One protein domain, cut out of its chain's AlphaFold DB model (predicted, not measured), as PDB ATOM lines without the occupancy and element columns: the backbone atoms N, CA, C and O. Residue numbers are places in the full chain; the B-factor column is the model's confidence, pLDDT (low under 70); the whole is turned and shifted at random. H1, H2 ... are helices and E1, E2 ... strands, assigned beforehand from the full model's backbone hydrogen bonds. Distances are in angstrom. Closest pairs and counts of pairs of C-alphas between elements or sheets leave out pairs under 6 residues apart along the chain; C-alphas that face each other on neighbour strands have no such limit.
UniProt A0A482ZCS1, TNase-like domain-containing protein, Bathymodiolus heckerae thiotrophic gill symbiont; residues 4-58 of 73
ATOM      1  N   TYR A   4     108.557 200.937 115.691       85.75
ATOM      2  CA  TYR A   4     108.625 201.415 114.314       85.75
ATOM      3  C   TYR A   4     107.709 200.628 113.363       85.75
ATOM      4  O   TYR A   4     106.873 201.233 112.693       85.75
ATOM      5  N   GLU A   5     107.782 199.290 113.360       85.19
ATOM      6  CA  GLU A   5     106.936 198.439 112.504       85.19
ATOM      7  C   GLU A   5     105.451 198.663 112.791       85.19
ATOM      8  O   GLU A   5     104.644 198.779 111.870       85.19
ATOM      9  N   LYS A   6     105.086 198.774 114.078       88.56
ATOM     10  CA  LYS A   6     103.712 199.096 114.484       88.56
ATOM     11  C   LYS A   6     103.274 200.448 113.932       88.56
ATOM     12  O   LYS A   6     102.173 200.552 113.399       88.56
ATOM     13  N   ASN A   7     104.121 201.468 114.038       91.44
ATOM     14  CA  ASN A   7     103.796 202.810 113.565       91.44
ATOM     15  C   ASN A   7     103.582 202.836 112.047       91.44
ATOM     16  O   ASN A   7     102.616 203.446 111.591       91.44
ATOM     17  N   ILE A   8     104.429 202.160 111.263       91.00
ATOM     18  CA  ILE A   8     104.227 202.099 109.810       91.00
ATOM     19  C   ILE A   8     102.990 201.269 109.454       91.00
ATOM     20  O   ILE A   8     102.203 201.696 108.613       91.00
ATOM     21  N   ALA A   9     102.740 200.152 110.143       91.69
ATOM     22  CA  ALA A   9     101.532 199.359 109.928       91.69
ATOM     23  C   ALA A   9     100.248 200.165 110.199       91.69
ATOM     24  O   ALA A   9      99.286 200.072 109.436       91.69
ATOM     25  N   LEU A  10     100.237 200.993 111.250       95.38
ATOM     26  CA  LEU A  10      99.121 201.898 111.543       95.38
ATOM     27  C   LEU A  10      98.959 202.964 110.454       95.38
ATOM     28  O   LEU A  10      97.844 203.171 109.982       95.38
ATOM     29  N   LYS A  11     100.060 203.578 109.999       95.94
ATOM     30  CA  LYS A  11     100.034 204.545 108.891       95.94
ATOM     31  C   LYS A  11      99.484 203.927 107.606       95.94
ATOM     32  O   LYS A  11      98.605 204.517 106.988       95.94
ATOM     33  N   ALA A  12      99.947 202.732 107.234       96.44
ATOM     34  CA  ALA A  12      99.473 202.017 106.053       96.44
ATOM     35  C   ALA A  12      97.975 201.695 106.153       96.44
ATOM     36  O   ALA A  12      97.216 201.963 105.222       96.44
ATOM     37  N   ARG A  13      97.524 201.191 107.310       97.44
ATOM     38  CA  ARG A  13      96.103 200.926 107.578       97.44
ATOM     39  C   ARG A  13      95.255 202.187 107.421       97.44
ATOM     40  O   ARG A  13      94.225 202.145 106.753       97.44
ATOM     41  N   ASP A  14      95.662 203.284 108.052       98.12
ATOM     42  CA  ASP A  14      94.878 204.519 108.075       98.12
ATOM     43  C   ASP A  14      94.863 205.207 106.704       98.12
ATOM     44  O   ASP A  14      93.819 205.715 106.292       98.12
ATOM     45  N   PHE A  15      95.973 205.130 105.960       97.94
ATOM     46  CA  PHE A  15      96.057 205.556 104.563       97.94
ATOM     47  C   PHE A  15      95.042 204.812 103.687       97.94
ATOM     48  O   PHE A  15      94.202 205.443 103.046       97.94
ATOM     49  N   VAL A  16      95.061 203.472 103.719       97.94
ATOM     50  CA  VAL A  16      94.126 202.643 102.939       97.94
ATOM     51  C   VAL A  16      92.684 202.919 103.352       97.94
ATOM     52  O   VAL A  16      91.829 203.104 102.492       97.94
ATOM     53  N   ARG A  17      92.405 203.002 104.660       98.19
ATOM     54  CA  ARG A  17      91.055 203.286 105.162       98.19
ATOM     55  C   ARG A  17      90.528 204.609 104.615       98.19
ATOM     56  O   ARG A  17      89.406 204.636 104.125       98.19
ATOM     57  N   SER A  18      91.337 205.668 104.681       97.38
ATOM     58  CA  SER A  18      90.969 206.994 104.177       97.38
ATOM     59  C   SER A  18      90.729 206.987 102.666       97.38
ATOM     60  O   SER A  18      89.736 207.535 102.196       97.38
ATOM     61  N   LYS A  19      91.596 206.322 101.894       96.62
ATOM     62  CA  LYS A  19      91.432 206.200 100.441       96.62
ATOM     63  C   LYS A  19      90.132 205.497 100.070       96.62
ATOM     64  O   LYS A  19      89.356 206.031  99.289       96.62
ATOM     65  N   LEU A  20      89.870 204.338 100.670       97.44
ATOM     66  CA  LEU A  20      88.681 203.546 100.358       97.44
ATOM     67  C   LEU A  20      87.386 204.221 100.830       97.44
ATOM     68  O   LEU A  20      86.382 204.134 100.134       97.44
ATOM     69  N   SER A  21      87.389 204.911 101.977       97.62
ATOM     70  CA  SER A  21      86.182 205.573 102.493       97.62
ATOM     71  C   SER A  21      85.751 206.792 101.680       97.62
ATOM     72  O   SER A  21      84.588 207.172 101.739       97.62
ATOM     73  N   ASN A  22      86.687 207.423 100.967       96.88
ATOM     74  CA  ASN A  22      86.432 208.620 100.162       96.88
ATOM     75  C   ASN A  22      86.339 208.325  98.657       96.88
ATOM     76  O   ASN A  22      86.141 209.249  97.869       96.88
ATOM     77  N   ALA A  23      86.499 207.062  98.260       97.75
ATOM     78  CA  ALA A  23      86.471 206.646  96.868       97.75
ATOM     79  C   ALA A  23      85.069 206.808  96.273       97.75
ATOM     80  O   ALA A  23      84.078 206.405  96.886       97.75
ATOM     81  N   LYS A  24      84.985 207.332  95.050       98.19
ATOM     82  CA  LYS A  24      83.737 207.300  94.272       98.19
ATOM     83  C   LYS A  24      83.543 205.930  93.637       98.19
ATOM     84  O   LYS A  24      82.418 205.446  93.538       98.19
ATOM     85  N   GLU A  25      84.639 205.308  93.212       98.00
ATOM     86  CA  GLU A  25      84.646 203.998  92.580       98.00
ATOM     87  C   GLU A  25      85.852 203.167  93.037       98.00
ATOM     88  O   GLU A  25      86.989 203.638  93.073       98.00
ATOM     89  N   ILE A  26      85.604 201.891  93.337       98.31
ATOM     90  CA  ILE A  26      86.649 200.901  93.608       98.31
ATOM     91  C   ILE A  26      86.482 199.756  92.611       98.31
ATOM     92  O   ILE A  26      85.461 199.066  92.611       98.31
ATOM     93  N   LYS A  27      87.495 199.530  91.770       98.38
ATOM     94  CA  LYS A  27      87.535 198.434  90.796       98.38
ATOM     95  C   LYS A  27      88.515 197.358  91.244       98.38
ATOM     96  O   LYS A  27      89.689 197.633  91.488       98.38
ATOM     97  N   LEU A  28      88.033 196.118  91.300       98.00
ATOM     98  CA  LEU A  28      88.858 194.933  91.521       98.00
ATOM     99  C   LEU A  28      89.127 194.253  90.179       98.00
ATOM    100  O   LEU A  28      88.193 193.912  89.456       98.00
ATOM    101  N   THR A  29      90.397 194.052  89.843       97.38
ATOM    102  CA  THR A  29      90.818 193.379  88.602       97.38
ATOM    103  C   THR A  29      91.785 192.241  88.913       97.38
ATOM    104  O   THR A  29      92.302 192.156  90.026       97.38
ATOM    105  N   ASN A  30      92.017 191.343  87.947       96.00
ATOM    106  CA  ASN A  30      92.888 190.172  88.125       96.00
ATOM    107  C   ASN A  30      92.507 189.337  89.369       96.00
ATOM    108  O   ASN A  30      93.334 189.065  90.237       96.00
ATOM    109  N   LEU A  31      91.218 188.999  89.481       96.19
ATOM    110  CA  LEU A  31      90.674 188.253  90.614       96.19
ATOM    111  C   LEU A  31      91.261 186.839  90.660       96.19
ATOM    112  O   LEU A  31      91.151 186.072  89.707       96.19
ATOM    113  N   GLN A  32      91.837 186.486  91.802       94.75
ATOM    114  CA  GLN A  32      92.444 185.189  92.063       94.75
ATOM    115  C   GLN A  32      91.962 184.639  93.402       94.75
ATOM    116  O   GLN A  32      91.628 185.376  94.334       94.75
ATOM    117  N   ARG A  33      91.956 183.311  93.521       94.88
ATOM    118  CA  ARG A  33      91.617 182.630  94.770       94.88
ATOM    119  C   ARG A  33      92.881 182.402  95.594       94.88
ATOM    120  O   ARG A  33      93.723 181.582  95.249       94.88
ATOM    121  N   GLY A  34      92.994 183.123  96.702       91.38
ATOM    122  CA  GLY A  34      94.035 182.946  97.704       91.38
ATOM    123  C   GLY A  34      93.734 181.823  98.702       91.38
ATOM    124  O   GLY A  34      92.665 181.203  98.706       91.38
ATOM    125  N   LYS A  35      94.688 181.586  99.609       90.31
ATOM    126  CA  LYS A  35      94.501 180.675 100.750       90.31
ATOM    127  C   LYS A  35      93.339 181.141 101.632       90.31
ATOM    128  O   LYS A  35      93.060 182.336 101.724       90.31
ATOM    129  N   TYR A  36      92.697 180.190 102.310       93.25
ATOM    130  CA  TYR A  36      91.561 180.452 103.203       93.25
ATOM    131  C   TYR A  36      90.398 181.181 102.508       93.25
ATOM    132  O   TYR A  36      89.782 182.061 103.099       93.25
ATOM    133  N   PHE A  37      90.132 180.841 101.238       90.38
ATOM    134  CA  PHE A  37      89.055 181.427 100.422       90.38
ATOM    135  C   PHE A  37      89.128 182.954 100.254       90.38
ATOM    136  O   PHE A  37      88.129 183.599  99.947       90.38
ATOM    137  N   ARG A  38      90.310 183.551 100.426       93.38
ATOM    138  CA  ARG A  38      90.496 184.986 100.194       93.38
ATOM    139  C   ARG A  38      90.440 185.294  98.702       93.38
ATOM    140  O   ARG A  38      90.976 184.536  97.899       93.38
ATOM    141  N   VAL A  39      89.853 186.429  98.348       94.19
ATOM    142  CA  VAL A  39      89.994 187.005  97.010       94.19
ATOM    143  C   VAL A  39      91.251 187.864  97.004       94.19
ATOM    144  O   VAL A  39      91.413 188.740  97.851       94.19
ATOM    145  N   VAL A  40      92.153 187.580  96.072       94.88
ATOM    146  CA  VAL A  40      93.334 188.395  95.786       94.88
ATOM    147  C   VAL A  40      93.052 189.149  94.494       94.88
ATOM    148  O   VAL A  40      92.543 188.557  93.547       94.88
ATOM    149  N   ALA A  41      93.312 190.451  94.473       97.00
ATOM    150  CA  ALA A  41      92.977 191.309  93.346       97.00
ATOM    151  C   ALA A  41      93.904 192.521  93.290       97.00
ATOM    152  O   ALA A  41      94.392 192.986  94.322       97.00
ATOM    153  N   ASN A  42      94.041 193.083  92.096       97.31
ATOM    154  CA  ASN A  42      94.530 194.442  91.921       97.31
ATOM    155  C   ASN A  42      93.384 195.405  92.250       97.31
ATOM    156  O   ASN A  42      92.266 195.228  91.757       97.31
ATOM    157  N   VAL A  43      93.663 196.425  93.060       98.00
ATOM    158  CA  VAL A  43      92.662 197.396  93.519       98.00
ATOM    159  C   VAL A  43      92.944 198.748  92.880       98.00
ATOM    160  O   VAL A  43      93.995 199.342  93.117       98.00
ATOM    161  N   LEU A  44      91.994 199.235  92.087       98.38
ATOM    162  CA  LEU A  44      91.989 200.589  91.542       98.38
ATOM    163  C   LEU A  44      90.975 201.426  92.326       98.38
ATOM    164  O   LEU A  44      89.811 201.043  92.424       98.38
ATOM    165  N   VAL A  45      91.412 202.557  92.867       98.25
ATOM    166  CA  VAL A  45      90.590 203.529  93.595       98.25
ATOM    167  C   VAL A  45      90.516 204.789  92.746       98.25
ATOM    168  O   VAL A  45      91.543 205.406  92.479       98.25
ATOM    169  N   ASP A  46      89.324 205.128  92.254       97.69
ATOM    170  CA  ASP A  46      89.100 206.253  91.334       97.69
ATOM    171  C   ASP A  46      90.053 206.242  90.116       97.69
ATOM    172  O   ASP A  46      90.557 207.270  89.667       97.69
ATOM    173  N   GLY A  47      90.329 205.044  89.589       97.12
ATOM    174  CA  GLY A  47      91.234 204.824  88.454       97.12
ATOM    175  C   GLY A  47      92.726 204.744  88.806       97.12
ATOM    176  O   GLY A  47      93.530 204.450  87.924       97.12
ATOM    177  N   VAL A  48      93.105 204.936  90.074       97.31
ATOM    178  CA  VAL A  48      94.501 204.909  90.543       97.31
ATOM    179  C   VAL A  48      94.812 203.595  91.264       97.31
ATOM    180  O   VAL A  48      94.019 203.115  92.066       97.31
ATOM    181  N   SER A  49      95.976 202.994  90.999       97.75
ATOM    182  CA  SER A  49      96.394 201.739  91.646       97.75
ATOM    183  C   SER A  49      96.744 201.940  93.120       97.75
ATOM    184  O   SER A  49      97.726 202.608  93.439       97.75
ATOM    185  N   LEU A  50      96.001 201.280  94.014       97.94
ATOM    186  CA  LEU A  50      96.271 201.301  95.454       97.94
ATOM    187  C   LEU A  50      97.634 200.680  95.792       97.94
ATOM    188  O   LEU A  50      98.301 201.126  96.722       97.94
ATOM    189  N   GLU A  51      98.056 199.661  95.035       96.50
ATOM    190  CA  GLU A  51      99.386 199.058  95.177       96.50
ATOM    191  C   GLU A  51     100.478 200.102  94.930       96.50
ATOM    192  O   GLU A  51     101.372 200.264  95.759       96.50
ATOM    193  N   GLN A  52     100.383 200.835  93.816       96.50
ATOM    194  CA  GLN A  52     101.380 201.837  93.454       96.50
ATOM    195  C   GLN A  52     101.422 202.966  94.485       96.50
ATOM    196  O   GLN A  52     102.500 203.334  94.937       96.50
ATOM    197  N   GLU A  53     100.261 203.442  94.949       96.81
ATOM    198  CA  GLU A  53     100.214 204.471  95.989       96.81
ATOM    199  C   GLU A  53     100.874 204.016  97.298       96.81
ATOM    200  O   GLU A  53     101.586 204.790  97.938       96.81
ATOM    201  N   LEU A  54     100.670 202.759  97.704       96.88
ATOM    202  CA  LEU A  54     101.321 202.208  98.892       96.88
ATOM    203  C   LEU A  54     102.842 202.119  98.728       96.88
ATOM    204  O   LEU A  54     103.568 202.410  99.682       96.88
ATOM    205  N   LEU A  55     103.328 201.734  97.546       94.69
ATOM    206  CA  LEU A  55     104.760 201.676  97.243       94.69
ATOM    207  C   LEU A  55     105.387 203.077  97.230       94.69
ATOM    208  O   LEU A  55     106.401 203.294  97.895       94.69
ATOM    209  N   ASP A  56     104.755 204.043  96.561       95.31
ATOM    210  CA  ASP A  56     105.249 205.422  96.444       95.31
ATOM    211  C   ASP A  56     105.325 206.120  97.810       95.31
ATOM    212  O   ASP A  56     106.273 206.852  98.099       95.31
ATOM    213  N   ASN A  57     104.367 205.834  98.697       94.56
ATOM    214  CA  ASN A  57     104.347 206.361 100.063       94.56
ATOM    215  C   ASN A  57     105.231 205.567 101.045       94.56
ATOM    216  O   ASN A  57     105.237 205.872 102.240       94.56
ATOM    217  N   LYS A  58     105.978 204.553 100.579       92.19
ATOM    218  CA  LYS A  58     106.799 203.655 101.417       92.19
ATOM    219  C   LYS A  58     105.989 202.963 102.528       92.19
ATOM    220  O   LYS A  58     106.486 202.712 103.624       92.19
TER     221      LYS A  58
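What this domain is: This is residues 4 to 58 of the 73 residues of the protein "TNase-like domain-containing protein" of Bathymodiolus heckerae thiotrophic gill symbiont (UniProt A0A482ZCS1). The domain is a loose V: one arm is a hairpin of two antiparallel strands, E1 and E2, and the other is the long helix H1, the arms meeting where H1 ends, E1 begins and E2 ends. The short helix H2 starts from that corner beside E2 and reaches out on H1's side of the V, close to the middle of H1. The printed part has 55 residues, with two named helices and two named strands in the order H1, E1, E2, H2; the class is mixed, helices and strands. It is only just loose, close to compact, with a radius of gyration of the C-alphas of 12.4 A and spans of 32 by 29 by 19 A.

Where its parts are: H1 holds residues 4 to 21 and measures 25.7 A from C-alpha 4 at (108.625, 201.415, 114.314) to C-alpha 21 at (86.182, 205.573, 102.493). E1, residues 26 to 33, measures 19.0 A and bends by 71 degrees at residue 30. E2, residues 39 to 45, measures 16.9 A. H2, residues 50 to 56, measures 9.9 A and ends with C-alpha 56 at (105.249, 205.422, 96.444).

How they stand to each other: E1 and E2 form a hairpin, antiparallel, with 161 degrees between their directions. Their C-alphas 26 and 45 face each other at 4.7 A, and C-alphas 33 and 39 at 5.2 A. N 27 and O 44 are within hydrogen-bond range at 2.8 A, as are N 40 and O 32 at 2.9 A. Residues 44 to 45 of E2 also pair, antiparallel, with residues 48 to 49, a stretch too short to be named. The closest C-alphas of H1 and E2 are those of Leu 20 and Val 45, 7.0 A apart; those of H1 and E1 are Leu 20 and Ile 26, 7.5 A apart. The closest C-alphas of E2 and H2 are those of Val 43 and Leu 50, 5.7 A apart, while E1 and H2 are apart. H1 and H2 are close but not clearly touching, with Ala 12 and Leu 54 as the closest C-alphas at 7.4 A; they run opposite ways at a steep tilt of 43 degrees. In H1 and H2 every O i to N i+4 pair is within hydrogen-bond range.

The domain as a whole: The two C-alphas farthest apart are those of Tyr 4 and Asn 30, at 32.6 A, while the first and last printed C-alphas, of Tyr 4 and Lys 58, are 13.2 A apart. The links H1 to E1, E1 to E2 and E2 to H2 are tight. The printed part has no cut. Its mean pLDDT is 95.5, and no printed residue of this model is under 70.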